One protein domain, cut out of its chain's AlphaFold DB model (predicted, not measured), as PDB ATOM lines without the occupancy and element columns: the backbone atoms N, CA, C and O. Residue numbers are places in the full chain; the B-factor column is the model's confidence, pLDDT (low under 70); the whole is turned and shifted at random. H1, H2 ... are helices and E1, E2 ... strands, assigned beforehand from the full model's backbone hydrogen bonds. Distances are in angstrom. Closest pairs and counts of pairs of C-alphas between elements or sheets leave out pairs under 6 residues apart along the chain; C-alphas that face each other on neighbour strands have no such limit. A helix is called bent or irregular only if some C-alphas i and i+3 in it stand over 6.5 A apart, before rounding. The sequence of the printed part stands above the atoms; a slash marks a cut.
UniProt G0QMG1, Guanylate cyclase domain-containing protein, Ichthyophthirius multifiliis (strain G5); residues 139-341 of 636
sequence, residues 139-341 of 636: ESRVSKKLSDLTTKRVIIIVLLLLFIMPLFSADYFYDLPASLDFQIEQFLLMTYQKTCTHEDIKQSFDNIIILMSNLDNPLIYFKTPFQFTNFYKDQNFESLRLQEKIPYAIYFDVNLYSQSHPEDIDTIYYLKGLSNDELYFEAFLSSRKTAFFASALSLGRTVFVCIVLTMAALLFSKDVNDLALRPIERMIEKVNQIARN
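AT A GLANCE: This is residues 139 to 341 of the 636 residues of the protein "Guanylate cyclase domain-containing protein" of Ichthyophthirius multifiliis (strain G5) (UniProt G0QMG1). A small head stands at one end of a long two-helix stalk: in the head a three-stranded sheet has the helical hairpin H2 and H3 over one face, with the short helical hairpin H4 and H5 at the end away from the stalk. The stalk is H1 and H6a, side by side and running opposite ways, and residues 330 to 341 stick out beyond it as a free tip. The printed part has 203 residues, with six named helices and three named strands in the order H1 H2 H3 E1 E2 H4 H5 E3 H6; the sheet's order is E1 E3 E2, antiparallel, and the class is mostly helix. The whole is an extended rod, with a radius of gyration of the C-alphas of 32.6 A and spans of 116 by 33 by 29 A.

IN THESE COORDINATES: The strands are E1, residues 219 to 223, E2, residues 245 to 251, and E3, residues 280 to 286. H2 is residues 179 to 191, 18.6 A long, and H3 is residues 198 to 213, 22.8 A. H4 is residues 254 to 260 and H5 is residues 265 to 273. H1, residues 141 to 168, is 40.4 A long from C-alpha 141 at (47.774, 23.463, -52.736); it is only just irregular, C-alphas 163 and 166 being 6.6 A apart. H6, residues 288 to 340, was assigned as one helix by its hydrogen bonds but is bent, C-alphas 323 and 326 being 7.0 A apart: H6a, residues 288 to 323, is 52.6 A long from C-alpha 288 at (3.368, -11.279, -42.412), and H6b, residues 326 to 340, is 20.9 A long and ends with C-alpha 340 at (73.396, 5.424, -56.094).

HOW THE PARTS SIT: E3 is the inner strand, antiparallel to E1 at 168 degrees, with N 223 and O 282 at 2.8 A, and to E2 at 163 degrees, with N 248 and O 283 at 2.8 A. H2 is on the sheet at a height of 9.8 A, making two layers, a helix on one face of a sheet. H3 is on the same face, over E1 and along the strands. The hairpin H2 and H3 touch, closest at the C-alphas of Thr 191 and Ile 201, 6.5 A. In the hairpin H4 and H5, the closest C-alphas are those of Ser 258 and Ile 268, 6.3 A. H1 touches H6a at a shallow tilt of 8 degrees, opposite ways, closest at the C-alphas of Phe 168 and Leu 297, 5.0 A. Every O i to N i+4 pair is within hydrogen-bond range in H2, H3, H4, H5, H6a and H6b, and 21 of 24 in H1.

THE WHOLE: The C-alphas of Glu 263 and Asn 341, the two farthest apart, are 116.8 A from each other. The printed part has no cut. The link from E1 to E2, 21 residues, is long. The mean pLDDT of the printed part is 84.4; residue 139 and residues 174 to 178 are under 70.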
ATOM      1  N   GLU A 139      48.299  27.610 -47.005       61.69
ATOM      2  CA  GLU A 139      47.713  26.263 -47.025       61.69
ATOM      3  C   GLU A 139      48.229  25.560 -48.295       61.69
ATOM      4  O   GLU A 139      48.052  26.096 -49.395       61.69
ATOM      5  N   SER A 140      48.925  24.423 -48.152       73.00
ATOM      6  CA  SER A 140      49.505  23.712 -49.301       73.00
ATOM      7  C   SER A 140      48.411  23.466 -50.337       73.00
ATOM      8  O   SER A 140      47.319  23.011 -49.986       73.00
ATOM      9  N   ARG A 141      48.685  23.734 -51.616       76.88
ATOM     10  CA  ARG A 141      47.774  23.463 -52.736       76.88
ATOM     11  C   ARG A 141      47.298  22.016 -52.716       76.88
ATOM     12  O   ARG A 141      46.122  21.778 -52.979       76.88
ATOM     13  N   VAL A 142      48.170  21.079 -52.333       81.38
ATOM     14  CA  VAL A 142      47.817  19.669 -52.108       81.38
ATOM     15  C   VAL A 142      46.770  19.542 -51.002       81.38
ATOM     16  O   VAL A 142      45.706  18.970 -51.230       81.38
ATOM     17  N   SER A 143      47.025  20.126 -49.828       78.56
ATOM     18  CA  SER A 143      46.094  20.069 -48.692       78.56
ATOM     19  C   SER A 143      44.745  20.733 -48.992       78.56
ATOM     20  O   SER A 143      43.697  20.153 -48.706       78.56
ATOM     21  N   LYS A 144      44.754  21.883 -49.675       83.19
ATOM     22  CA  LYS A 144      43.552  22.599 -50.106       83.19
ATOM     23  C   LYS A 144      42.749  21.772 -51.106       83.19
ATOM     24  O   LYS A 144      41.548  21.589 -50.933       83.19
ATOM     25  N   LYS A 145      43.409  21.216 -52.128       83.81
ATOM     26  CA  LYS A 145      42.760  20.378 -53.143       83.81
ATOM     27  C   LYS A 145      42.179  19.103 -52.538       83.81
ATOM     28  O   LYS A 145      41.053  18.737 -52.870       83.81
ATOM     29  N   LEU A 146      42.919  18.451 -51.641       85.31
ATOM     30  CA  LEU A 146      42.458  17.267 -50.921       85.31
ATOM     31  C   LEU A 146      41.243  17.604 -50.045       85.31
ATOM     32  O   LEU A 146      40.254  16.873 -50.061       85.31
ATOM     33  N   SER A 147      41.266  18.738 -49.344       83.50
ATOM     34  CA  SER A 147      40.143  19.231 -48.535       83.50
ATOM     35  C   SER A 147      38.899  19.536 -49.383       83.50
ATOM     36  O   SER A 147      37.791  19.105 -49.055       83.50
ATOM     37  N   ASP A 148      39.066  20.191 -50.533       85.25
ATOM     38  CA  ASP A 148      37.961  20.502 -51.445       85.25
ATOM     39  C   ASP A 148      37.338  19.227 -52.042       85.25
ATOM     40  O   ASP A 148      36.111  19.075 -52.072       85.25
ATOM     41  N   LEU A 149      38.168  18.276 -52.488       86.50
ATOM     42  CA  LEU A 149      37.707  16.998 -53.036       86.50
ATOM     43  C   LEU A 149      37.016  16.137 -51.978       86.50
ATOM     44  O   LEU A 149      35.933  15.603 -52.242       86.50
ATOM     45  N   THR A 150      37.599  16.034 -50.783       86.31
ATOM     46  CA  THR A 150      37.003  15.287 -49.669       86.31
ATOM     47  C   THR A 150      35.666  15.900 -49.271       86.31
ATOM     48  O   THR A 150      34.665  15.186 -49.241       86.31
ATOM     49  N   THR A 151      35.597  17.221 -49.094       84.00
ATOM     50  CA  THR A 151      34.356  17.936 -48.765       84.00
ATOM     51  C   THR A 151      33.280  17.710 -49.827       84.00
ATOM     52  O   THR A 151      32.154  17.328 -49.496       84.00
ATOM     53  N   LYS A 152      33.614  17.865 -51.117       86.25
ATOM     54  CA  LYS A 152      32.675  17.631 -52.225       86.25
ATOM     55  C   LYS A 152      32.138  16.198 -52.218       86.25
ATOM     56  O   LYS A 152      30.932  15.996 -52.353       86.25
ATOM     57  N   ARG A 153      33.007  15.200 -52.042       86.38
ATOM     58  CA  ARG A 153      32.613  13.783 -52.016       86.38
ATOM     59  C   ARG A 153      31.782  13.441 -50.785       86.38
ATOM     60  O   ARG A 153      30.765  12.772 -50.937       86.38
ATOM     61  N   VAL A 154      32.140  13.947 -49.601       86.44
ATOM     62  CA  VAL A 154      31.342  13.778 -48.374       86.44
ATOM     63  C   VAL A 154      29.938  14.343 -48.568       86.44
ATOM     64  O   VAL A 154      28.968  13.655 -48.266       86.44
ATOM     65  N   ILE A 155      29.805  15.550 -49.129       84.94
ATOM     66  CA  ILE A 155      28.492  16.149 -49.410       84.94
ATOM     67  C   ILE A 155      27.687  15.260 -50.364       84.94
ATOM     68  O   ILE A 155      26.525  14.973 -50.085       84.94
ATOM     69  N   ILE A 156      28.294  14.780 -51.454       85.81
ATOM     70  CA  ILE A 156      27.627  13.890 -52.418       85.81
ATOM     71  C   ILE A 156      27.172  12.590 -51.745       85.81
ATOM     72  O   ILE A 156      26.025  12.188 -51.924       85.81
ATOM     73  N   ILE A 157      28.027  11.956 -50.937       86.56
ATOM     74  CA  ILE A 157      27.705  10.719 -50.211       86.56
ATOM     75  C   ILE A 157      26.565  10.955 -49.216       86.56
ATOM     76  O   ILE A 157      25.618  10.173 -49.168       86.56
ATOM     77  N   VAL A 158      26.618  12.042 -48.445       84.56
ATOM     78  CA  VAL A 158      25.568  12.393 -47.480       84.56
ATOM     79  C   VAL A 158      24.244  12.657 -48.193       84.56
ATOM     80  O   VAL A 158      23.213  12.159 -47.746       84.56
ATOM     81  N   LEU A 159      24.249  13.389 -49.311       82.81
ATOM     82  CA  LEU A 159      23.047  13.621 -50.114       82.81
ATOM     83  C   LEU A 159      22.494  12.308 -50.675       82.81
ATOM     84  O   LEU A 159      21.302  12.041 -50.534       82.81
ATOM     85  N   LEU A 160      23.351  11.460 -51.238       83.62
ATOM     86  CA  LEU A 160      22.978  10.154 -51.776       83.62
ATOM     87  C   LEU A 160      22.335   9.269 -50.696       83.62
ATOM     88  O   LEU A 160      21.258   8.713 -50.914       83.62
ATOM     89  N   LEU A 161      22.934   9.203 -49.502       83.69
ATOM     90  CA  LEU A 161      22.356   8.492 -48.362       83.69
ATOM     91  C   LEU A 161      21.015   9.107 -47.943       83.69
ATOM     92  O   LEU A 161      20.055   8.377 -47.720       83.69
ATOM     93  N   LEU A 162      20.903  10.434 -47.868       81.81
ATOM     94  CA  LEU A 162      19.663  11.103 -47.464       81.81
ATOM     95  C   LEU A 162      18.498  10.859 -48.435       81.81
ATOM     96  O   LEU A 162      17.365  10.707 -47.971       81.81
ATOM     97  N   PHE A 163      18.756  10.814 -49.745       82.19
ATOM     98  CA  PHE A 163      17.722  10.609 -50.764       82.19
ATOM     99  C   PHE A 163      17.328   9.144 -50.945       82.19
ATOM    100  O   PHE A 163      16.148   8.863 -51.141       82.19
ATOM    101  N   ILE A 164      18.283   8.215 -50.852       83.25
ATOM    102  CA  ILE A 164      18.032   6.798 -51.150       83.25
ATOM    103  C   ILE A 164      17.598   6.017 -49.900       83.25
ATOM    104  O   ILE A 164      16.739   5.146 -50.001       83.25
ATOM    105  N   MET A 165      18.090   6.354 -48.699       82.31
ATOM    106  CA  MET A 165      17.702   5.656 -47.457       82.31
ATOM    107  C   MET A 165      16.182   5.549 -47.220       82.31
ATOM    108  O   MET A 165      15.738   4.501 -46.752       82.31
ATOM    109  N   PRO A 166      15.353   6.571 -47.524       79.62
ATOM    110  CA  PRO A 166      13.899   6.477 -47.390       79.62
ATOM    111  C   PRO A 166      13.241   5.410 -48.274       79.62
ATOM    112  O   PRO A 166      12.210   4.882 -47.870       79.62
ATOM    113  N   LEU A 167      13.832   5.070 -49.426       81.62
ATOM    114  CA  LEU A 167      13.321   4.024 -50.323       81.62
ATOM    115  C   LEU A 167      13.443   2.621 -49.713       81.62
ATOM    116  O   LEU A 167      12.801   1.693 -50.184       81.62
ATOM    117  N   PHE A 168      14.229   2.460 -48.648       85.31
ATOM    118  CA  PHE A 168      14.369   1.200 -47.915       85.31
ATOM    119  C   PHE A 168      13.497   1.126 -46.648       85.31
ATOM    120  O   PHE A 168      13.762   0.326 -45.750       85.31
ATOM    121  N   SER A 169      12.477   1.979 -46.535       81.69
ATOM    122  CA  SER A 169      11.512   1.953 -45.431       81.69
ATOM    123  C   SER A 169      10.194   1.349 -45.905       81.69
ATOM    124  O   SER A 169       9.632   1.827 -46.883       81.69
ATOM    125  N   ALA A 170       9.660   0.347 -45.201       76.31
ATOM    126  CA  ALA A 170       8.365  -0.251 -45.555       76.31
ATOM    127  C   ALA A 170       7.216   0.773 -45.508       76.31
ATOM    128  O   ALA A 170       6.366   0.771 -46.393       76.31
ATOM    129  N   ASP A 171       7.281   1.723 -44.568       71.94
ATOM    130  CA  ASP A 171       6.352   2.860 -44.442       71.94
ATOM    131  C   ASP A 171       6.341   3.806 -45.660       71.94
ATOM    132  O   ASP A 171       5.536   4.732 -45.731       71.94
ATOM    133  N   TYR A 172       7.291   3.661 -46.591       75.50
ATOM    134  CA  TYR A 172       7.260   4.397 -47.855       75.50
ATOM    135  C   TYR A 172       6.245   3.795 -48.837       75.50
ATOM    136  O   TYR A 172       5.666   4.534 -49.629       75.50
ATOM    137  N   PHE A 173       6.033   2.478 -48.774       77.44
ATOM    138  CA  PHE A 173       5.201   1.725 -49.717       77.44
ATOM    139  C   PHE A 173       3.846   1.322 -49.137       77.44
ATOM    140  O   PHE A 173       2.895   1.156 -49.895       77.44
ATOM    141  N   TYR A 174       3.758   1.163 -47.816       69.31
ATOM    142  CA  TYR A 174       2.545   0.726 -47.137       69.31
ATOM    143  C   TYR A 174       2.115   1.736 -46.081       69.31
ATOM    144  O   TYR A 174       2.890   2.086 -45.191       69.31
ATOM    145  N   ASP A 175       0.846   2.126 -46.140       64.50
ATOM    146  CA  ASP A 175       0.153   2.738 -45.013       64.50
ATOM    147  C   ASP A 175      -0.497   1.634 -44.161       64.50
ATOM    148  O   ASP A 175      -0.974   0.619 -44.675       64.50
ATOM    149  N   LEU A 176      -0.516   1.811 -42.837       62.69
ATOM    150  CA  LEU A 176      -1.209   0.883 -41.939       62.69
ATOM    151  C   LEU A 176      -2.719   0.891 -42.267       62.69
ATOM    152  O   LEU A 176      -3.280   1.981 -42.412       62.69
ATOM    153  N   PRO A 177      -3.405  -0.265 -42.334       62.72
ATOM    154  CA  PRO A 177      -4.829  -0.297 -42.654       62.72
ATOM    155  C   PRO A 177      -5.641   0.414 -41.560       62.72
ATOM    156  O   PRO A 177      -5.766  -0.066 -40.435       62.72
ATOM    157  N   ALA A 178      -6.199   1.578 -41.900       61.31
ATOM    158  CA  ALA A 178      -7.152   2.310 -41.062       61.31
ATOM    159  C   ALA A 178      -8.584   1.744 -41.163       61.31
ATOM    160  O   ALA A 178      -9.472   2.167 -40.427       61.31
ATOM    161  N   SER A 179      -8.816   0.795 -42.074       70.00
ATOM    162  CA  SER A 179     -10.138   0.240 -42.372       70.00
ATOM    163  C   SER A 179     -10.711  -0.606 -41.236       70.00
ATOM    164  O   SER A 179     -11.907  -0.514 -40.979       70.00
ATOM    165  N   LEU A 180      -9.888  -1.393 -40.534       76.94
ATOM    166  CA  LEU A 180     -10.383  -2.274 -39.471       76.94
ATOM    167  C   LEU A 180     -10.804  -1.496 -38.213       76.94
ATOM    168  O   LEU A 180     -11.833  -1.823 -37.633       76.94
ATOM    169  N   ASP A 181     -10.054  -0.449 -37.837       77.00
ATOM    170  CA  ASP A 181     -10.424   0.472 -36.744       77.00
ATOM    171  C   ASP A 181     -11.870   0.969 -36.954       77.00
ATOM    172  O   ASP A 181     -12.730   0.812 -36.091       77.00
ATOM    173  N   PHE A 182     -12.151   1.488 -38.155       81.12
ATOM    174  CA  PHE A 182     -13.468   2.002 -38.517       81.12
ATOM    175  C   PHE A 182     -14.541   0.907 -38.546       81.12
ATOM    176  O   PHE A 182     -15.649   1.126 -38.068       81.12
ATOM    177  N   GLN A 183     -14.237  -0.279 -39.079       82.44
ATOM    178  CA  GLN A 183     -15.219  -1.362 -39.182       82.44
ATOM    179  C   GLN A 183     -15.638  -1.924 -37.824       82.44
ATOM    180  O   GLN A 183     -16.823  -2.179 -37.630       82.44
ATOM    181  N   ILE A 184     -14.711  -2.066 -36.872       83.31
ATOM    182  CA  ILE A 184     -15.050  -2.527 -35.518       83.31
ATOM    183  C   ILE A 184     -15.820  -1.437 -34.759       83.31
ATOM    184  O   ILE A 184     -16.765  -1.756 -34.043       83.31
ATOM    185  N   GLU A 185     -15.486  -0.155 -34.948       85.19
ATOM    186  CA  GLU A 185     -16.268   0.953 -34.378       85.19
ATOM    187  C   GLU A 185     -17.692   1.014 -34.957       85.19
ATOM    188  O   GLU A 185     -18.654   1.178 -34.209       85.19
ATOM    189  N   GLN A 186     -17.858   0.837 -36.272       85.69
ATOM    190  CA  GLN A 186     -19.184   0.772 -36.894       85.69
ATOM    191  C   GLN A 186     -19.976  -0.451 -36.423       85.69
ATOM    192  O   GLN A 186     -21.161  -0.331 -36.113       85.69
ATOM    193  N   PHE A 187     -19.322  -1.609 -36.308       88.44
ATOM    194  CA  PHE A 187     -19.922  -2.821 -35.759       88.44
ATOM    195  C   PHE A 187     -20.404  -2.612 -34.320       88.44
ATOM    196  O   PHE A 187     -21.547  -2.926 -34.001       88.44
ATOM    197  N   LEU A 188     -19.578  -1.990 -33.472       89.00
ATOM    198  CA  LEU A 188     -19.945  -1.620 -32.107       89.00
ATOM    199  C   LEU A 188     -21.187  -0.719 -32.084       89.00
ATOM    200  O   LEU A 188     -22.136  -0.994 -31.355       89.00
ATOM    201  N   LEU A 189     -21.210   0.343 -32.892       88.31
ATOM    202  CA  LEU A 189     -22.353   1.258 -32.946       88.31
ATOM    203  C   LEU A 189     -23.637   0.552 -33.391       88.31
ATOM    204  O   LEU A 189     -24.697   0.827 -32.834       88.31
ATOM    205  N   MET A 190     -23.540  -0.379 -34.344       85.88
ATOM    206  CA  MET A 190     -24.664  -1.198 -34.797       85.88
ATOM    207  C   MET A 190     -25.247  -2.038 -33.653       85.88
ATOM    208  O   MET A 190     -26.465  -2.100 -33.501       85.88
ATOM    209  N   THR A 191     -24.398  -2.599 -32.780       86.44
ATOM    210  CA  THR A 191     -24.872  -3.368 -31.614       86.44
ATOM    211  C   THR A 191     -25.670  -2.531 -30.616       86.44
ATOM    212  O   THR A 191     -26.456  -3.092 -29.867       86.44
ATOM    213  N   TYR A 192     -25.535  -1.202 -30.618       88.69
ATOM    214  CA  TYR A 192     -26.311  -0.310 -29.749       88.69
ATOM    215  C   TYR A 192     -27.568   0.264 -30.414       88.69
ATOM    216  O   TYR A 192     -28.251   1.093 -29.810       88.69
ATOM    217  N   GLN A 193     -27.906  -0.134 -31.641       88.06
ATOM    218  CA  GLN A 193     -29.121   0.331 -32.313       88.06
ATOM    219  C   GLN A 193     -30.321  -0.557 -31.972       88.06
ATOM    220  O   GLN A 193     -30.287  -1.764 -32.194       88.06
ATOM    221  N   LYS A 194     -31.426   0.058 -31.529       81.75
ATOM    222  CA  LYS A 194     -32.680  -0.635 -31.159       81.75
ATOM    223  C   LYS A 194     -33.301  -1.474 -32.280       81.75
ATOM    224  O   LYS A 194     -34.086  -2.371 -32.009       81.75
ATOM    225  N   THR A 195     -33.004  -1.143 -33.535       81.25
ATOM    226  CA  THR A 195     -33.550  -1.816 -34.721       81.25
ATOM    227  C   THR A 195     -32.758  -3.050 -35.139       81.25
ATOM    228  O   THR A 195     -33.238  -3.788 -35.989       81.25
ATOM    229  N   CYS A 196     -31.554  -3.261 -34.598       84.94
ATOM    230  CA  CYS A 196     -30.706  -4.384 -34.987       84.94
ATOM    231  C   CYS A 196     -31.074  -5.635 -34.191       84.94
ATOM    232  O   CYS A 196     -31.041  -5.621 -32.963       84.94
ATOM    233  N   THR A 197     -31.380  -6.724 -34.882       85.56
ATOM    234  CA  THR A 197     -31.630  -8.038 -34.281       85.56
ATOM    235  C   THR A 197     -30.329  -8.836 -34.116       85.56
ATOM    236  O   THR A 197     -29.267  -8.444 -34.606       85.56
ATOM    237  N   HIS A 198     -30.392  -9.994 -33.445       84.00
ATOM    238  CA  HIS A 198     -29.261 -10.934 -33.394       84.00
ATOM    239  C   HIS A 198     -28.800 -11.377 -34.779       84.00
ATOM    240  O   HIS A 198     -27.600 -11.546 -34.996       84.00
ATOM    241  N   GLU A 199     -29.738 -11.546 -35.711       84.94
ATOM    242  CA  GLU A 199     -29.441 -11.957 -37.080       84.94
ATOM    243  C   GLU A 199     -28.671 -10.860 -37.826       84.94
ATOM    244  O   GLU A 199     -27.665 -11.161 -38.465       84.94
ATOM    245  N   ASP A 200     -29.032  -9.587 -37.627       86.62
ATOM    246  CA  ASP A 200     -28.320  -8.444 -38.216       86.62
ATOM    247  C   ASP A 200     -26.891  -8.299 -37.665       86.62
ATOM    248  O   ASP A 200     -25.943  -8.053 -38.417       86.62
ATOM    249  N   ILE A 201     -26.710  -8.486 -36.349       87.69
ATOM    250  CA  ILE A 201     -25.384  -8.451 -35.707       87.69
ATOM    251  C   ILE A 201     -24.524  -9.610 -36.222       87.69
ATOM    252  O   ILE A 201     -23.356  -9.415 -36.562       87.69
ATOM    253  N   LYS A 202     -25.097 -10.814 -36.327       87.69
ATOM    254  CA  LYS A 202     -24.402 -11.989 -36.856       87.69
ATOM    255  C   LYS A 202     -24.012 -11.806 -38.326       87.69
ATOM    256  O   LYS A 202     -22.865 -12.050 -38.685       87.69
ATOM    257  N   GLN A 203     -24.919 -11.298 -39.156       87.31
ATOM    258  CA  GLN A 203     -24.645 -11.038 -40.567       87.31
ATOM    259  C   GLN A 203     -23.563  -9.962 -40.749       87.31
ATOM    260  O   GLN A 203     -22.690 -10.093 -41.604       87.31
ATOM    261  N   SER A 204     -23.577  -8.911 -39.927       87.88
ATOM    262  CA  SER A 204     -22.547  -7.867 -39.939       87.88
ATOM    263  C   SER A 204     -21.170  -8.410 -39.528       87.88
ATOM    264  O   SER A 204     -20.164  -8.096 -40.168       87.88
ATOM    265  N   PHE A 205     -21.124  -9.301 -38.532       89.38
ATOM    266  CA  PHE A 205     -19.906 -10.009 -38.132       89.38
ATOM    267  C   PHE A 205     -19.327 -10.855 -39.281       89.38
ATOM    268  O   PHE A 205     -18.146 -10.719 -39.610       89.38
ATOM    269  N   ASP A 206     -20.167 -11.653 -39.946       88.25
ATOM    270  CA  ASP A 206     -19.764 -12.485 -41.087       88.25
ATOM    271  C   ASP A 206     -19.299 -11.631 -42.284       88.25
ATOM    272  O   ASP A 206     -18.290 -11.934 -42.930       88.25
ATOM    273  N   ASN A 207     -19.965 -10.500 -42.538       87.81
ATOM    274  CA  ASN A 207     -19.586  -9.556 -43.592       87.81
ATOM    275  C   ASN A 207     -18.204  -8.930 -43.357       87.81
ATOM    276  O   ASN A 207     -17.431  -8.785 -44.307       87.81
ATOM    277  N   ILE A 208     -17.865  -8.573 -42.112       87.25
ATOM    278  CA  ILE A 208     -16.538  -8.036 -41.766       87.25
ATOM    279  C   ILE A 208     -15.454  -9.078 -42.044       87.25
ATOM    280  O   ILE A 208     -14.412  -8.737 -42.606       87.25
ATOM    281  N   ILE A 209     -15.705 -10.347 -41.715       88.12
ATOM    282  CA  ILE A 209     -14.759 -11.438 -41.979       88.12
ATOM    283  C   ILE A 209     -14.491 -11.572 -43.481       88.12
ATOM    284  O   ILE A 209     -13.330 -11.571 -43.888       88.12
ATOM    285  N   ILE A 210     -15.544 -11.619 -44.301       85.88
ATOM    286  CA  ILE A 210     -15.437 -11.771 -45.764       85.88
ATOM    287  C   ILE A 210     -14.758 -10.554 -46.409       85.88
ATOM    288  O   ILE A 210     -13.922 -10.687 -47.304       85.88
ATOM    289  N   LEU A 211     -15.107  -9.345 -45.966       85.25
ATOM    290  CA  LEU A 211     -14.529  -8.119 -46.510       85.25
ATOM    291  C   LEU A 211     -13.039  -8.009 -46.165       85.25
ATOM    292  O   LEU A 211     -12.232  -7.608 -47.004       85.25
ATOM    293  N   MET A 212     -12.667  -8.372 -44.936       83.06
ATOM    294  CA  MET A 212     -11.289  -8.276 -44.459       83.06
ATOM    295  C   MET A 212     -10.407  -9.451 -44.870       83.06
ATOM    296  O   MET A 212      -9.189  -9.283 -44.896       83.06
ATOM    297  N   SER A 213     -10.954 -10.613 -45.232       80.44
ATOM    298  CA  SER A 213     -10.152 -11.740 -45.728       80.44
ATOM    299  C   SER A 213      -9.491 -11.454 -47.082       80.44
ATOM    300  O   SER A 213      -8.464 -12.050 -47.396       80.44
ATOM    301  N   ASN A 214     -10.043 -10.520 -47.864       75.75
ATOM    302  CA  ASN A 214      -9.584 -10.192 -49.220       75.75
ATOM    303  C   ASN A 214      -8.596  -9.011 -49.292       75.75
ATOM    304  O   ASN A 214      -8.211  -8.604 -50.389       75.75
ATOM    305  N   LEU A 215      -8.178  -8.446 -48.154       79.69
ATOM    306  CA  LEU A 215      -7.209  -7.346 -48.105       79.69
ATOM    307  C   LEU A 215      -5.756  -7.835 -47.998       79.69
ATOM    308  O   LEU A 215      -5.475  -8.962 -47.591       79.69
ATOM    309  N   ASP A 216      -4.805  -6.943 -48.297       73.50
ATOM    310  CA  ASP A 216      -3.364  -7.224 -48.213       73.50
ATOM    311  C   ASP A 216      -2.897  -7.634 -46.810       73.50
ATOM    312  O   ASP A 216      -1.995  -8.467 -46.674       73.50
ATOM    313  N   ASN A 217      -3.539  -7.078 -45.779       81.44
ATOM    314  CA  ASN A 217      -3.392  -7.485 -44.384       81.44
ATOM    315  C   ASN A 217      -4.704  -8.151 -43.939       81.44
ATOM    316  O   ASN A 217      -5.593  -7.446 -43.454       81.44
ATOM    317  N   PRO A 218      -4.868  -9.470 -44.141       84.38
ATOM    318  CA  PRO A 218      -6.139 -10.131 -43.891       84.38
ATOM    319  C   PRO A 218      -6.443 -10.243 -42.395       84.38
ATOM    320  O   PRO A 218      -5.530 -10.362 -41.566       84.38
ATOM    321  N   LEU A 219      -7.736 -10.249 -42.061       87.12
ATOM    322  CA  LEU A 219      -8.224 -10.597 -40.727       87.12
ATOM    323  C   LEU A 219      -7.938 -12.073 -40.448       87.12
ATOM    324  O   LEU A 219      -8.322 -12.948 -41.220       87.12
ATOM    325  N   ILE A 220      -7.252 -12.341 -39.340       88.12
ATOM    326  CA  ILE A 220      -6.834 -13.693 -38.928       88.12
ATOM    327  C   ILE A 220      -7.500 -14.149 -37.633       88.12
ATOM    328  O   ILE A 220      -7.442 -15.327 -37.288       88.12
ATOM    329  N   TYR A 221      -8.098 -13.221 -36.893       89.12
ATOM    330  CA  TYR A 221      -8.832 -13.513 -35.673       89.12
ATOM    331  C   TYR A 221      -9.833 -12.402 -35.408       89.12
ATOM    332  O   TYR A 221      -9.467 -11.233 -35.537       89.12
ATOM    333  N   PHE A 222     -11.056 -12.762 -35.026       90.19
ATOM    334  CA  PHE A 222     -12.076 -11.819 -34.579       90.19
ATOM    335  C   PHE A 222     -12.960 -12.463 -33.508       90.19
ATOM    336  O   PHE A 222     -13.617 -13.472 -33.755       90.19
ATOM    337  N   LYS A 223     -12.957 -11.889 -32.306       89.00
ATOM    338  CA  LYS A 223     -13.721 -12.339 -31.143       89.00
ATOM    339  C   LYS A 223     -14.691 -11.246 -30.704       89.00
ATOM    340  O   LYS A 223     -14.336 -10.068 -30.650       89.00
ATOM    341  N   THR A 224     -15.895 -11.672 -30.342       88.88
ATOM    342  CA  THR A 224     -16.969 -10.851 -29.773       88.88
ATOM    343  C   THR A 224     -17.312 -11.338 -28.363       88.88
ATOM    344  O   THR A 224     -17.117 -12.521 -28.080       88.88
ATOM    345  N   PRO A 225     -17.893 -10.485 -27.503       85.69
ATOM    346  CA  PRO A 225     -18.412 -10.913 -26.206       85.69
ATOM    347  C   PRO A 225     -19.763 -11.650 -26.303       85.69
ATOM    348  O   PRO A 225     -20.215 -12.203 -25.311       85.69
ATOM    349  N   PHE A 226     -20.419 -11.675 -27.469       87.06
ATOM    350  CA  PHE A 226     -21.709 -12.346 -27.665       87.06
ATOM    351  C   PHE A 226     -21.582 -13.872 -27.793       87.06
ATOM    352  O   PHE A 226     -20.656 -14.369 -28.427       87.06
ATOM    353  N   GLN A 227     -22.553 -14.603 -27.235       83.75
ATOM    354  CA  GLN A 227     -22.627 -16.074 -27.286       83.75
ATOM    355  C   GLN A 227     -23.207 -16.630 -28.599       83.75
ATOM    356  O   GLN A 227     -22.981 -17.790 -28.934       83.75
ATOM    357  N   PHE A 228     -23.962 -15.818 -29.347       82.38
ATOM    358  CA  PHE A 228     -24.628 -16.231 -30.590       82.38
ATOM    359  C   PHE A 228     -23.731 -16.118 -31.840       82.38
ATOM    360  O   PHE A 228     -24.116 -16.555 -32.928       82.38
ATOM    361  N   THR A 229     -22.529 -15.556 -31.696       80.75
ATOM    362  CA  THR A 229     -21.487 -15.483 -32.726       80.75
ATOM    363  C   THR A 229     -20.309 -16.372 -32.336       80.75
ATOM    364  O   THR A 229     -19.791 -16.303 -31.224       80.75
ATOM    365  N   ASN A 230     -19.841 -17.199 -33.270       82.31
ATOM    366  CA  ASN A 230     -18.605 -17.951 -33.073       82.31
ATOM    367  C   ASN A 230     -17.412 -17.035 -33.348       82.31
ATOM    368  O   ASN A 230     -17.406 -16.315 -34.344       82.31
ATOM    369  N   PHE A 231     -16.379 -17.086 -32.504       84.69
ATOM    370  CA  PHE A 231     -15.146 -16.365 -32.806       84.69
ATOM    371  C   PHE A 231     -14.535 -16.897 -34.112       84.69
ATOM    372  O   PHE A 231     -14.488 -18.103 -34.363       84.69
ATOM    373  N   TYR A 232     -14.037 -15.985 -34.936       87.62
ATOM    374  CA  TYR A 232     -13.314 -16.319 -36.149       87.62
ATOM    375  C   TYR A 232     -11.832 -16.495 -35.833       87.62
ATOM    376  O   TYR A 232     -11.223 -15.660 -35.162       87.62
ATOM    377  N   LYS A 233     -11.243 -17.579 -36.335       88.75
ATOM    378  CA  LYS A 233      -9.816 -17.873 -36.212       88.75
ATOM    379  C   LYS A 233      -9.325 -18.520 -37.500       88.75
ATOM    380  O   LYS A 233      -9.730 -19.632 -37.827       88.75
ATOM    381  N   ASP A 234      -8.432 -17.832 -38.200       85.69
ATOM    382  CA  ASP A 234      -7.774 -18.370 -39.387       85.69
ATOM    383  C   ASP A 234      -6.855 -19.542 -39.014       85.69
ATOM    384  O   ASP A 234      -6.232 -19.557 -37.945       85.69
ATOM    385  N   GLN A 235      -6.716 -20.510 -39.922       82.06
ATOM    386  CA  GLN A 235      -5.872 -21.692 -39.714       82.06
ATOM    387  C   GLN A 235      -4.409 -21.316 -39.429       82.06
ATOM    388  O   GLN A 235      -3.726 -21.992 -38.658       82.06
ATOM    389  N   ASN A 236      -3.927 -20.200 -39.984       80.25
ATOM    390  CA  ASN A 236      -2.550 -19.756 -39.811       80.25
ATOM    391  C   ASN A 236      -2.325 -18.943 -38.530       80.25
ATOM    392  O   ASN A 236      -1.175 -18.582 -38.257       80.25
ATOM    393  N   PHE A 237      -3.359 -18.664 -37.726       82.81
ATOM    394  CA  PHE A 237      -3.257 -17.784 -36.558       82.81
ATOM    395  C   PHE A 237      -2.184 -18.229 -35.554       82.81
ATOM    396  O   PHE A 237      -1.417 -17.397 -35.065       82.81
ATOM    397  N   GLU A 238      -2.086 -19.526 -35.255       82.69
ATOM    398  CA  GLU A 238      -1.077 -20.047 -34.317       82.69
ATOM    399  C   GLU A 238       0.334 -20.071 -34.913       82.69
ATOM    400  O   GLU A 238       1.320 -19.948 -34.191       82.69
ATOM    401  N   SER A 239       0.447 -20.160 -36.241       82.62
ATOM    402  CA  SER A 239       1.738 -20.149 -36.942       82.62
ATOM    403  C   SER A 239       2.375 -18.755 -37.026       82.62
ATOM    404  O   SER A 239       3.551 -18.625 -37.371       82.62
ATOM    405  N   LEU A 240       1.596 -17.696 -36.785       82.62
ATOM    406  CA  LEU A 240       2.042 -16.310 -36.896       82.62
ATOM    407  C   LEU A 240       2.795 -15.873 -35.640       82.62
ATOM    408  O   LEU A 240       2.342 -16.076 -34.509       82.62
ATOM    409  N   ARG A 241       3.934 -15.205 -35.840       83.06
ATOM    410  CA  ARG A 241       4.708 -14.624 -34.735       83.06
ATOM    411  C   ARG A 241       3.913 -13.479 -34.109       83.06
ATOM    412  O   ARG A 241       3.169 -12.792 -34.796       83.06
ATOM    413  N   LEU A 242       4.124 -13.199 -32.820       78.38
ATOM    414  CA  LEU A 242       3.450 -12.082 -32.132       78.38
ATOM    415  C   LEU A 242       3.655 -10.725 -32.835       78.38
ATOM    416  O   LEU A 242       2.764  -9.891 -32.810       78.38
ATOM    417  N   GLN A 243       4.802 -10.525 -33.491       75.75
ATOM    418  CA  GLN A 243       5.133  -9.307 -34.246       75.75
ATOM    419  C   GLN A 243       4.425  -9.219 -35.612       75.75
ATOM    420  O   GLN A 243       4.358  -8.142 -36.198       75.75
ATOM    421  N   GLU A 244       3.899 -10.339 -36.115       82.31
ATOM    422  CA  GLU A 244       3.132 -10.423 -37.367       82.31
ATOM    423  C   GLU A 244       1.623 -10.230 -37.134       82.31
ATOM    424  O   GLU A 244       0.831 -10.322 -38.070       82.31
ATOM    425  N   LYS A 245       1.217 -10.012 -35.877       84.69
ATOM    426  CA  LYS A 245      -0.172  -9.839 -35.459       84.69
ATOM    427  C   LYS A 245      -0.381  -8.381 -35.067       84.69
ATOM    428  O   LYS A 245       0.190  -7.928 -34.078       84.69
ATOM    429  N   ILE A 246      -1.197  -7.651 -35.822       83.44
ATOM    430  CA  ILE A 246      -1.589  -6.279 -35.469       83.44
ATOM    431  C   ILE A 246      -2.869  -6.359 -34.625       83.44
ATOM    432  O   ILE A 246      -3.900  -6.738 -35.183       83.44
ATOM    433  N   PRO A 247      -2.826  -6.048 -33.314       83.31
ATOM    434  CA  PRO A 247      -3.989  -6.139 -32.436       83.31
ATOM    435  C   PRO A 247      -4.904  -4.918 -32.550       83.31
ATOM    436  O   PRO A 247      -4.435  -3.779 -32.569       83.31
ATOM    437  N   TYR A 248      -6.207  -5.170 -32.495       83.00
ATOM    438  CA  TYR A 248      -7.265  -4.179 -32.343       83.00
ATOM    439  C   TYR A 248      -8.209  -4.640 -31.236       83.00
ATOM    440  O   TYR A 248      -8.650  -5.786 -31.235       83.00
ATOM    441  N   ALA A 249      -8.500  -3.754 -30.285       84.19
ATOM    442  CA  ALA A 249      -9.411  -4.046 -29.188       84.19
ATOM    443  C   ALA A 249     -10.291  -2.831 -28.891       84.19
ATOM    444  O   ALA A 249      -9.772  -1.720 -28.743       84.19
ATOM    445  N   ILE A 250     -11.603  -3.048 -28.802       84.81
ATOM    446  CA  ILE A 250     -12.585  -2.012 -28.466       84.81
ATOM    447  C   ILE A 250     -13.517  -2.549 -27.381       84.81
ATOM    448  O   ILE A 250     -14.080  -3.630 -27.530       84.81
ATOM    449  N   TYR A 251     -13.660  -1.805 -26.285       87.00
ATOM    450  CA  TYR A 251     -14.503  -2.199 -25.156       87.00
ATOM    451  C   TYR A 251     -15.991  -2.111 -25.494       87.00
ATOM    452  O   TYR A 251     -16.424  -1.228 -26.236       87.00
ATOM    453  N   PHE A 252     -16.758  -3.019 -24.906       87.62
ATOM    454  CA  PHE A 252     -18.200  -3.109 -25.057       87.62
ATOM    455  C   PHE A 252     -18.905  -2.704 -23.757       87.62
ATOM    456  O   PHE A 252     -18.526  -3.136 -22.671       87.62
ATOM    457  N   ASP A 253     -19.937  -1.872 -23.872       88.81
ATOM    458  CA  ASP A 253     -20.738  -1.370 -22.762       88.81
ATOM    459  C   ASP A 253     -22.067  -2.127 -22.698       88.81
ATOM    460  O   ASP A 253     -23.002  -1.904 -23.473       88.81
ATOM    461  N   VAL A 254     -22.151  -3.025 -21.719       86.88
ATOM    462  CA  VAL A 254     -23.327  -3.867 -21.482       86.88
ATOM    463  C   VAL A 254     -24.550  -3.038 -21.091       86.88
ATOM    464  O   VAL A 254     -25.675  -3.433 -21.404       86.88
ATOM    465  N   ASN A 255     -24.374  -1.889 -20.431       87.25
ATOM    466  CA  ASN A 255     -25.500  -1.042 -20.033       87.25
ATOM    467  C   ASN A 255     -26.135  -0.383 -21.252       87.25
ATOM    468  O   ASN A 255     -27.361  -0.345 -21.355       87.25
ATOM    469  N   LEU A 256     -25.306   0.093 -22.184       86.38
ATOM    470  CA  LEU A 256     -25.779   0.708 -23.419       86.38
ATOM    471  C   LEU A 256     -26.496  -0.317 -24.309       86.38
ATOM    472  O   LEU A 256     -27.567  -0.028 -24.835       86.38
ATOM    473  N   TYR A 257     -25.974  -1.545 -24.383       87.50
ATOM    474  CA  TYR A 257     -26.663  -2.659 -25.042       87.50
ATOM    475  C   TYR A 257     -28.002  -2.996 -24.375       87.50
ATOM    476  O   TYR A 257     -29.027  -3.075 -25.044       87.50
ATOM    477  N   SER A 258     -28.031  -3.097 -23.040       85.69
ATOM    478  CA  SER A 258     -29.251  -3.420 -22.280       85.69
ATOM    479  C   SER A 258     -30.372  -2.390 -22.475       85.69
ATOM    480  O   SER A 258     -31.548  -2.733 -22.406       85.69
ATOM    481  N   GLN A 259     -30.022  -1.117 -22.698       86.31
ATOM    482  CA  GLN A 259     -30.988  -0.048 -22.986       86.31
ATOM    483  C   GLN A 259     -31.563  -0.134 -24.404       86.31
ATOM    484  O   GLN A 259     -32.699   0.293 -24.641       86.31
ATOM    485  N   SER A 260     -30.773  -0.644 -25.346       84.12
ATOM    486  CA  SER A 260     -31.159  -0.754 -26.749       84.12
ATOM    487  C   SER A 260     -31.885  -2.061 -27.069       84.12
ATOM    488  O   SER A 260     -32.765  -2.057 -27.928       84.12
ATOM    489  N   HIS A 261     -31.596  -3.133 -26.328       84.31
ATOM    490  CA  HIS A 261     -32.130  -4.480 -26.546       84.31
ATOM    491  C   HIS A 261     -32.777  -5.061 -25.276       84.31
ATOM    492  O   HIS A 261     -32.390  -6.139 -24.837       84.31
ATOM    493  N   PRO A 262     -33.766  -4.388 -24.655       80.44
ATOM    494  CA  PRO A 262     -34.328  -4.812 -23.364       80.44
ATOM    495  C   PRO A 262     -35.010  -6.191 -23.398       80.44
ATOM    496  O   PRO A 262     -35.150  -6.826 -22.356       80.44
ATOM    497  N   GLU A 263     -35.415  -6.648 -24.584       82.38
ATOM    498  CA  GLU A 263     -36.060  -7.946 -24.826       82.38
ATOM    499  C   GLU A 263     -35.058  -9.125 -24.802       82.38
ATOM    500  O   GLU A 263     -35.454 -10.276 -24.651       82.38
ATOM    501  N   ASP A 264     -33.752  -8.861 -24.921       82.88
ATOM    502  CA  ASP A 264     -32.692  -9.877 -25.015       82.88
ATOM    503  C   ASP A 264     -32.109 -10.242 -23.637       82.88
ATOM    504  O   ASP A 264     -30.923 -10.074 -23.335       82.88
ATOM    505  N   ILE A 265     -32.994 -10.704 -22.755       81.69
ATOM    506  CA  ILE A 265     -32.702 -10.933 -21.333       81.69
ATOM    507  C   ILE A 265     -31.584 -11.971 -21.144       81.69
ATOM    508  O   ILE A 265     -30.704 -11.770 -20.303       81.69
ATOM    509  N   ASP A 266     -31.581 -13.041 -21.940       84.44
ATOM    510  CA  ASP A 266     -30.619 -14.143 -21.818       84.44
ATOM    511  C   ASP A 266     -29.192 -13.701 -22.166       84.44
ATOM    512  O   ASP A 266     -28.243 -13.996 -21.432       84.44
ATOM    513  N   THR A 267     -29.019 -12.936 -23.249       84.62
ATOM    514  CA  THR A 267     -27.703 -12.408 -23.628       84.62
ATOM    515  C   THR A 267     -27.259 -11.314 -22.665       84.62
ATOM    516  O   THR A 267     -26.087 -11.276 -22.302       84.62
ATOM    517  N   ILE A 268     -28.166 -10.456 -22.184       84.31
ATOM    518  CA  ILE A 268     -27.838  -9.442 -21.169       84.31
ATOM    519  C   ILE A 268     -27.368 -10.100 -19.867       84.31
ATOM    520  O   ILE A 268     -26.390  -9.641 -19.275       84.31
ATOM    521  N   TYR A 269     -28.036 -11.163 -19.411       85.88
ATOM    522  CA  TYR A 269     -27.641 -11.891 -18.205       85.88
ATOM    523  C   TYR A 269     -26.261 -12.532 -18.373       85.88
ATOM    524  O   TYR A 269     -25.402 -12.384 -17.502       85.88
ATOM    525  N   TYR A 270     -26.018 -13.156 -19.528       87.12
ATOM    526  CA  TYR A 270     -24.710 -13.694 -19.892       87.12
ATOM    527  C   TYR A 270     -23.621 -12.606 -19.901       87.12
ATOM    528  O   TYR A 270     -22.600 -12.748 -19.231       87.12
ATOM    529  N   LEU A 271     -23.861 -11.480 -20.578       86.81
ATOM    530  CA  LEU A 271     -22.918 -10.362 -20.682       86.81
ATOM    531  C   LEU A 271     -22.625  -9.706 -19.325       86.81
ATOM    532  O   LEU A 271     -21.487  -9.326 -19.069       86.81
ATOM    533  N   LYS A 272     -23.618  -9.590 -18.433       85.50
ATOM    534  CA  LYS A 272     -23.423  -9.090 -17.058       85.50
ATOM    535  C   LYS A 272     -22.675 -10.074 -16.157       85.50
ATOM    536  O   LYS A 272     -22.127  -9.653 -15.141       85.50
ATOM    537  N   GLY A 273     -22.677 -11.362 -16.503       83.38
ATOM    538  CA  GLY A 273     -21.914 -12.404 -15.819       83.38
ATOM    539  C   GLY A 273     -20.435 -12.455 -16.215       83.38
ATOM    540  O   GLY A 273     -19.647 -13.081 -15.506       83.38
ATOM    541  N   LEU A 274     -20.048 -11.797 -17.314       85.31
ATOM    542  CA  LEU A 274     -18.656 -11.695 -17.749       85.31
ATOM    543  C   LEU A 274     -17.879 -10.687 -16.897       85.31
ATOM    544  O   LEU A 274     -18.415  -9.685 -16.420       85.31
ATOM    545  N   SER A 275     -16.581 -10.933 -16.738       83.88
ATOM    546  CA  SER A 275     -15.692  -9.949 -16.121       83.88
ATOM    547  C   SER A 275     -15.497  -8.735 -17.042       83.88
ATOM    548  O   SER A 275     -15.557  -8.849 -18.267       83.88
ATOM    549  N   ASN A 276     -15.199  -7.559 -16.476       76.06
ATOM    550  CA  ASN A 276     -14.908  -6.355 -17.274       76.06
ATOM    551  C   ASN A 276     -13.746  -6.562 -18.268       76.06
ATOM    552  O   ASN A 276     -13.697  -5.900 -19.302       76.06
ATOM    553  N   ASP A 277     -12.842  -7.499 -17.974       72.00
ATOM    554  CA  ASP A 277     -11.713  -7.860 -18.832       72.00
ATOM    555  C   ASP A 277     -12.105  -8.771 -20.010       72.00
ATOM    556  O   ASP A 277     -11.265  -9.042 -20.862       72.00
ATOM    557  N   GLU A 278     -13.359  -9.228 -20.096       77.12
ATOM    558  CA  GLU A 278     -13.891 -10.077 -21.175       77.12
ATOM    559  C   GLU A 278     -14.878  -9.338 -22.095       77.12
ATOM    560  O   GLU A 278     -15.241  -9.845 -23.158       77.12
ATOM    561  N   LEU A 279     -15.264  -8.112 -21.730       85.94
ATOM    562  CA  LEU A 279     -16.226  -7.274 -22.450       85.94
ATOM    563  C   LEU A 279     -15.551  -6.402 -23.516       85.94
ATOM    564  O   LEU A 279     -15.530  -5.172 -23.439       85.94
ATOM    565  N   TYR A 280     -14.976  -7.042 -24.531       85.50
ATOM    566  CA  TYR A 280     -14.348  -6.340 -25.648       85.50
ATOM    567  C   TYR A 280     -14.452  -7.116 -26.963       85.50
ATOM    568  O   TYR A 280     -14.489  -8.345 -26.998       85.50
ATOM    569  N   PHE A 281     -14.472  -6.367 -28.063       86.38
ATOM    570  CA  PHE A 281     -14.208  -6.884 -29.399       86.38
ATOM    571  C   PHE A 281     -12.703  -6.960 -29.599       86.38
ATOM    572  O   PHE A 281     -12.002  -5.982 -29.341       86.38
ATOM    573  N   GLU A 282     -12.211  -8.095 -30.080       86.69
ATOM    574  CA  GLU A 282     -10.787  -8.321 -30.323       86.69
ATOM    575  C   GLU A 282     -10.566  -8.797 -31.746       86.69
ATOM    576  O   GLU A 282     -11.112  -9.820 -32.143       86.69
ATOM    577  N   ALA A 283      -9.715  -8.109 -32.494       86.44
ATOM    578  CA  ALA A 283      -9.347  -8.510 -33.838       86.44
ATOM    579  C   ALA A 283      -7.832  -8.479 -34.037       86.44
ATOM    580  O   ALA A 283      -7.137  -7.613 -33.507       86.44
ATOM    581  N   PHE A 284      -7.318  -9.402 -34.850       87.12
ATOM    582  CA  PHE A 284      -5.935  -9.364 -35.317       87.12
ATOM    583  C   PHE A 284      -5.879  -9.358 -36.841       87.12
ATOM    584  O   PHE A 284      -6.541 -10.169 -37.493       87.12
ATOM    585  N   LEU A 285      -5.029  -8.491 -37.396       86.00
ATOM    586  CA  LEU A 285      -4.625  -8.538 -38.804       86.00
ATOM    587  C   LEU A 285      -3.256  -9.203 -38.951       86.00
ATOM    588  O   LEU A 285      -2.384  -9.036 -38.093       86.00
ATOM    589  N   SER A 286      -3.050  -9.908 -40.062       86.19
ATOM    590  CA  SER A 286      -1.737 -10.436 -40.439       86.19
ATOM    591  C   SER A 286      -0.889  -9.365 -41.118       86.19
ATOM    592  O   SER A 286      -1.244  -8.874 -42.186       86.19
ATOM    593  N   SER A 287       0.271  -9.057 -40.539       83.38
ATOM    594  CA  SER A 287       1.321  -8.237 -41.153       83.38
ATOM    595  C   SER A 287       2.461  -9.077 -41.733       83.38
ATOM    596  O   SER A 287       3.516  -8.544 -42.055       83.38
ATOM    597  N   ARG A 288       2.293 -10.396 -41.910       82.69
ATOM    598  CA  ARG A 288       3.368 -11.279 -42.412       82.69
ATOM    599  C   ARG A 288       3.952 -10.800 -43.749       82.69
ATOM    600  O   ARG A 288       5.171 -10.777 -43.907       82.69
ATOM    601  N   LYS A 289       3.103 -10.392 -44.700       81.12
ATOM    602  CA  LYS A 289       3.545  -9.892 -46.018       81.12
ATOM    603  C   LYS A 289       4.353  -8.596 -45.889       81.12
ATOM    604  O   LYS A 289       5.438  -8.487 -46.458       81.12
ATOM    605  N   THR A 290       3.863  -7.644 -45.095       80.44
ATOM    606  CA  THR A 290       4.532  -6.355 -44.864       80.44
ATOM    607  C   THR A 290       5.814  -6.514 -44.042       80.44
ATOM    608  O   THR A 290       6.820  -5.890 -44.366       80.44
ATOM    609  N   ALA A 291       5.838  -7.408 -43.049       80.88
ATOM    610  CA  ALA A 291       7.013  -7.736 -42.243       80.88
ATOM    611  C   ALA A 291       8.114  -8.434 -43.059       80.88
ATOM    612  O   ALA A 291       9.295  -8.103 -42.915       80.88
ATOM    613  N   PHE A 292       7.747  -9.361 -43.951       84.88
ATOM    614  CA  PHE A 292       8.692  -9.986 -44.880       84.88
ATOM    615  C   PHE A 292       9.310  -8.948 -45.824       84.88
ATOM    616  O   PHE A 292      10.533  -8.866 -45.945       84.88
ATOM    617  N   PHE A 293       8.479  -8.094 -46.426       84.56
ATOM    618  CA  PHE A 293       8.948  -7.021 -47.300       84.56
ATOM    619  C   PHE A 293       9.827  -6.000 -46.559       84.56
ATOM    620  O   PHE A 293      10.894  -5.633 -47.047       84.56
ATOM    621  N   ALA A 294       9.449  -5.602 -45.340       84.19
ATOM    622  CA  ALA A 294      10.257  -4.736 -44.484       84.19
ATOM    623  C   ALA A 294      11.627  -5.353 -44.166       84.19
ATOM    624  O   ALA A 294      12.643  -4.658 -44.190       84.19
ATOM    625  N   SER A 295      11.664  -6.665 -43.917       86.25
ATOM    626  CA  SER A 295      12.906  -7.403 -43.674       86.25
ATOM    627  C   SER A 295      13.794  -7.417 -44.923       86.25
ATOM    628  O   SER A 295      14.983  -7.110 -44.823       86.25
ATOM    629  N   ALA A 296      13.222  -7.662 -46.106       88.62
ATOM    630  CA  ALA A 296      13.942  -7.601 -47.380       88.62
ATOM    631  C   ALA A 296      14.509  -6.195 -47.663       88.62
ATOM    632  O   ALA A 296      15.691  -6.060 -47.986       88.62
ATOM    633  N   LEU A 297      13.714  -5.138 -47.452       87.56
ATOM    634  CA  LEU A 297      14.180  -3.752 -47.559       87.56
ATOM    635  C   LEU A 297      15.285  -3.434 -46.546       87.56
ATOM    636  O   LEU A 297      16.235  -2.732 -46.882       87.56
ATOM    637  N   SER A 298      15.203  -3.965 -45.323       86.56
ATOM    638  CA  SER A 298      16.233  -3.757 -44.299       86.56
ATOM    639  C   SER A 298      17.571  -4.406 -44.670       86.56
ATOM    640  O   SER A 298      18.621  -3.811 -44.427       86.56
ATOM    641  N   LEU A 299      17.539  -5.575 -45.319       92.88
ATOM    642  CA  LEU A 299      18.726  -6.236 -45.854       92.88
ATOM    643  C   LEU A 299      19.307  -5.422 -47.014       92.88
ATOM    644  O   LEU A 299      20.499  -5.113 -47.006       92.88
ATOM    645  N   GLY A 300      18.454  -4.992 -47.950       90.75
ATOM    646  CA  GLY A 300      18.842  -4.103 -49.046       90.75
ATOM    647  C   GLY A 300      19.478  -2.801 -48.550       90.75
ATOM    648  O   GLY A 300      20.509  -2.384 -49.072       90.75
ATOM    649  N   ARG A 301      18.935  -2.211 -47.479       90.12
ATOM    650  CA  ARG A 301      19.483  -1.016 -46.822       90.12
ATOM    651  C   ARG A 301      20.902  -1.240 -46.320       90.12
ATOM    652  O   ARG A 301      21.769  -0.408 -46.565       90.12
ATOM    653  N   THR A 302      21.136  -2.342 -45.611       91.75
ATOM    654  CA  THR A 302      22.460  -2.668 -45.066       91.75
ATOM    655  C   THR A 302      23.470  -2.873 -46.193       91.75
ATOM    656  O   THR A 302      24.533  -2.261 -46.167       91.75
ATOM    657  N   VAL A 303      23.110  -3.647 -47.224       94.00
ATOM    658  CA  VAL A 303      23.962  -3.870 -48.406       94.00
ATOM    659  C   VAL A 303      24.287  -2.552 -49.108       94.00
ATOM    660  O   VAL A 303      25.448  -2.276 -49.403       94.00
ATOM    661  N   PHE A 304      23.284  -1.701 -49.320       92.12
ATOM    662  CA  PHE A 304      23.468  -0.390 -49.928       92.12
ATOM    663  C   PHE A 304      24.429   0.498 -49.124       92.12
ATOM    664  O   PHE A 304      25.356   1.072 -49.696       92.12
ATOM    665  N   VAL A 305      24.267   0.574 -47.798       90.69
ATOM    666  CA  VAL A 305      25.173   1.343 -46.931       90.69
ATOM    667  C   VAL A 305      26.601   0.796 -47.007       90.69
ATOM    668  O   VAL A 305      27.538   1.583 -47.143       90.69
ATOM    669  N   CYS A 306      26.787  -0.528 -46.990       93.38
ATOM    670  CA  CYS A 306      28.106  -1.146 -47.149       93.38
ATOM    671  C   CYS A 306      28.762  -0.784 -48.490       93.38
ATOM    672  O   CYS A 306      29.944  -0.441 -48.511       93.38
ATOM    673  N   ILE A 307      28.008  -0.802 -49.596       93.12
ATOM    674  CA  ILE A 307      28.511  -0.415 -50.925       93.12
ATOM    675  C   ILE A 307      28.934   1.056 -50.935       93.12
ATOM    676  O   ILE A 307      30.043   1.374 -51.363       93.12
ATOM    677  N   VAL A 308      28.086   1.952 -50.422       92.06
ATOM    678  CA  VAL A 308      28.374   3.393 -50.380       92.06
ATOM    679  C   VAL A 308      29.610   3.688 -49.527       92.06
ATOM    680  O   VAL A 308      30.472   4.451 -49.960       92.06
ATOM    681  N   LEU A 309      29.738   3.065 -48.350       91.00
ATOM    682  CA  LEU A 309      30.907   3.240 -47.480       91.00
ATOM    683  C   LEU A 309      32.187   2.678 -48.112       91.00
ATOM    684  O   LEU A 309      33.233   3.320 -48.036       91.00
ATOM    685  N   THR A 310      32.108   1.524 -48.780       93.88
ATOM    686  CA  THR A 310      33.259   0.927 -49.477       93.88
ATOM    687  C   THR A 310      33.711   1.814 -50.635       93.88
ATOM    688  O   THR A 310      34.895   2.129 -50.752       93.88
ATOM    689  N   MET A 311      32.775   2.296 -51.458       91.50
ATOM    690  CA  MET A 311      33.081   3.213 -52.558       91.50
ATOM    691  C   MET A 311      33.678   4.528 -52.040       91.50
ATOM    692  O   MET A 311      34.646   5.027 -52.609       91.50
ATOM    693  N   ALA A 312      33.150   5.065 -50.936       90.38
ATOM    694  CA  ALA A 312      33.698   6.249 -50.281       90.38
ATOM    695  C   ALA A 312      35.148   6.033 -49.826       90.38
ATOM    696  O   ALA A 312      36.007   6.864 -50.119       90.38
ATOM    697  N   ALA A 313      35.433   4.906 -49.168       91.19
ATOM    698  CA  ALA A 313      36.775   4.564 -48.709       91.19
ATOM    699  C   ALA A 313      37.773   4.458 -49.874       91.19
ATOM    700  O   ALA A 313      38.850   5.049 -49.810       91.19
ATOM    701  N   LEU A 314      37.395   3.782 -50.967       92.50
ATOM    702  CA  LEU A 314      38.232   3.659 -52.166       92.50
ATOM    703  C   LEU A 314      38.499   5.018 -52.824       92.50
ATOM    704  O   LEU A 314      39.628   5.316 -53.208       92.50
ATOM    705  N   LEU A 315      37.472   5.860 -52.924       89.88
ATOM    706  CA  LEU A 315      37.587   7.204 -53.479       89.88
ATOM    707  C   LEU A 315      38.523   8.086 -52.640       89.88
ATOM    708  O   LEU A 315      39.399   8.743 -53.201       89.88
ATOM    709  N   PHE A 316      38.375   8.100 -51.314       89.75
ATOM    710  CA  PHE A 316      39.266   8.876 -50.445       89.75
ATOM    711  C   PHE A 316      40.700   8.349 -50.470       89.75
ATOM    712  O   PHE A 316      41.635   9.141 -50.565       89.75
ATOM    713  N   SER A 317      40.878   7.027 -50.452       90.75
ATOM    714  CA  SER A 317      42.198   6.403 -50.546       90.75
ATOM    715  C   SER A 317      42.901   6.766 -51.856       90.75
ATOM    716  O   SER A 317      44.072   7.143 -51.831       90.75
ATOM    717  N   LYS A 318      42.179   6.752 -52.985       90.50
ATOM    718  CA  LYS A 318      42.723   7.162 -54.284       90.50
ATOM    719  C   LYS A 318      43.202   8.615 -54.281       90.50
ATOM    720  O   LYS A 318      44.307   8.875 -54.740       90.50
ATOM    721  N   ASP A 319      42.409   9.541 -53.743       88.69
ATOM    722  CA  ASP A 319      42.772  10.965 -53.732       88.69
ATOM    723  C   ASP A 319      44.023  11.229 -52.890       88.69
ATOM    724  O   ASP A 319      44.904  11.970 -53.318       88.69
ATOM    725  N   VAL A 320      44.124  10.596 -51.717       87.81
ATOM    726  CA  VAL A 320      45.322  10.677 -50.866       87.81
ATOM    727  C   VAL A 320      46.536  10.090 -51.588       87.81
ATOM    728  O   VAL A 320      47.621  10.672 -51.549       87.81
ATOM    729  N   ASN A 321      46.356   8.962 -52.279       88.81
ATOM    730  CA  ASN A 321      47.442   8.306 -52.990       88.81
ATOM    731  C   ASN A 321      47.972   9.159 -54.154       88.81
ATOM    732  O   ASN A 321      49.177   9.362 -54.280       88.81
ATOM    733  N   ASP A 322      47.073   9.705 -54.974       85.31
ATOM    734  CA  ASP A 322      47.434  10.479 -56.163       85.31
ATOM    735  C   ASP A 322      48.023  11.857 -55.819       85.31
ATOM    736  O   ASP A 322      48.971  12.298 -56.473       85.31
ATOM    737  N   LEU A 323      47.492  12.535 -54.795       82.88
ATOM    738  CA  LEU A 323      47.901  13.898 -54.441       82.88
ATOM    739  C   LEU A 323      49.092  13.958 -53.476       82.88
ATOM    740  O   LEU A 323      49.832  14.939 -53.516       82.88
ATOM    741  N   ALA A 324      49.277  12.955 -52.609       83.75
ATOM    742  CA  ALA A 324      50.297  12.994 -51.558       83.75
ATOM    743  C   ALA A 324      51.288  11.826 -51.624       83.75
ATOM    744  O   ALA A 324      52.490  12.068 -51.724       83.75
ATOM    745  N   LEU A 325      50.819  10.573 -51.592       86.81
ATOM    746  CA  LEU A 325      51.718   9.419 -51.433       86.81
ATOM    747  C   LEU A 325      52.599   9.177 -52.664       86.81
ATOM    748  O   LEU A 325      53.816   9.129 -52.528       86.81
ATOM    749  N   ARG A 326      52.025   9.120 -53.873       88.25
ATOM    750  CA  ARG A 326      52.789   8.887 -55.113       88.25
ATOM    751  C   ARG A 326      53.865   9.945 -55.380       88.25
ATOM    752  O   ARG A 326      54.950   9.580 -55.829       88.25
ATOM    753  N   PRO A 327      53.619  11.259 -55.194       87.00
ATOM    754  CA  PRO A 327      54.697  12.245 -55.259       87.00
ATOM    755  C   PRO A 327      55.798  12.009 -54.216       87.00
ATOM    756  O   PRO A 327      56.969  12.141 -54.549       87.00
ATOM    757  N   ILE A 328      55.452  11.636 -52.979       87.94
ATOM    758  CA  ILE A 328      56.443  11.346 -51.928       87.94
ATOM    759  C   ILE A 328      57.294  10.126 -52.289       87.94
ATOM    760  O   ILE A 328      58.516  10.190 -52.183       87.94
ATOM    761  N   GLU A 329      56.669   9.050 -52.763       88.62
ATOM    762  CA  GLU A 329      57.365   7.849 -53.238       88.62
ATOM    763  C   GLU A 329      58.355   8.194 -54.354       88.62
ATOM    764  O   GLU A 329      59.534   7.859 -54.252       88.62
ATOM    765  N   ARG A 330      57.922   8.968 -55.358       86.81
ATOM    766  CA  ARG A 330      58.799   9.436 -56.441       86.81
ATOM    767  C   ARG A 330      59.953  10.295 -55.935       86.81
ATOM    768  O   ARG A 330      61.085  10.087 -56.356       86.81
ATOM    769  N   MET A 331      59.709  11.228 -55.012       87.44
ATOM    770  CA  MET A 331      60.780  12.042 -54.423       87.44
ATOM    771  C   MET A 331      61.821  11.170 -53.707       87.44
ATOM    772  O   MET A 331      63.019  11.370 -53.901       87.44
ATOM    773  N   ILE A 332      61.385  10.172 -52.932       87.06
ATOM    774  CA  ILE A 332      62.283   9.223 -52.255       87.06
ATOM    775  C   ILE A 332      63.065   8.390 -53.276       87.06
ATOM    776  O   ILE A 332      64.276   8.217 -53.139       87.06
ATOM    777  N   GLU A 333      62.407   7.891 -54.321       88.00
ATOM    778  CA  GLU A 333      63.071   7.168 -55.408       88.00
ATOM    779  C   GLU A 333      64.137   8.027 -56.091       88.00
ATOM    780  O   GLU A 333      65.239   7.540 -56.333       88.00
ATOM    781  N   LYS A 334      63.856   9.310 -56.345       86.19
ATOM    782  CA  LYS A 334      64.816  10.256 -56.928       86.19
ATOM    783  C   LYS A 334      66.013  10.496 -56.017       86.19
ATOM    784  O   LYS A 334      67.140  10.425 -56.497       86.19
ATOM    785  N   VAL A 335      65.800  10.698 -54.717       87.50
ATOM    786  CA  VAL A 335      66.900  10.820 -53.742       87.50
ATOM    787  C   VAL A 335      67.749   9.547 -53.719       87.50
ATOM    788  O   VAL A 335      68.971   9.626 -53.802       87.50
ATOM    789  N   ASN A 336      67.126   8.368 -53.710       86.88
ATOM    790  CA  ASN A 336      67.845   7.093 -53.757       86.88
ATOM    791  C   ASN A 336      68.604   6.881 -55.078       86.88
ATOM    792  O   ASN A 336      69.691   6.303 -55.080       86.88
ATOM    793  N   GLN A 337      68.058   7.340 -56.207       86.19
ATOM    794  CA  GLN A 337      68.752   7.330 -57.497       86.19
ATOM    795  C   GLN A 337      69.973   8.255 -57.472       86.19
ATOM    796  O   GLN A 337      71.059   7.813 -57.846       86.19
ATOM    797  N   ILE A 338      69.817   9.484 -56.964       86.69
ATOM    798  CA  ILE A 338      70.922  10.432 -56.752       86.69
ATOM    799  C   ILE A 338      71.979   9.801 -55.839       86.69
ATOM    800  O   ILE A 338      73.161   9.903 -56.130       86.69
ATOM    801  N   ALA A 339      71.581   9.100 -54.777       86.00
ATOM    802  CA  ALA A 339      72.512   8.457 -53.856       86.00
ATOM    803  C   ALA A 339      73.328   7.321 -54.505       86.00
ATOM    804  O   ALA A 339      74.505   7.147 -54.203       86.00
ATOM    805  N   ARG A 340      72.716   6.536 -55.403       86.00
ATOM    806  CA  ARG A 340      73.396   5.424 -56.094       86.00
ATOM    807  C   ARG A 340      74.292   5.895 -57.233       86.00
ATOM    808  O   ARG A 340      75.368   5.339 -57.423       86.00
ATOM    809  N   ASN A 341      73.825   6.860 -58.019       85.12
ATOM    810  CA  ASN A 341      74.574   7.411 -59.141       85.12
ATOM    811  C   ASN A 341      74.225   8.898 -59.350       85.12
ATOM    812  O   ASN A 341      73.376   9.219 -60.192       85.12
TER     813      ASN A 341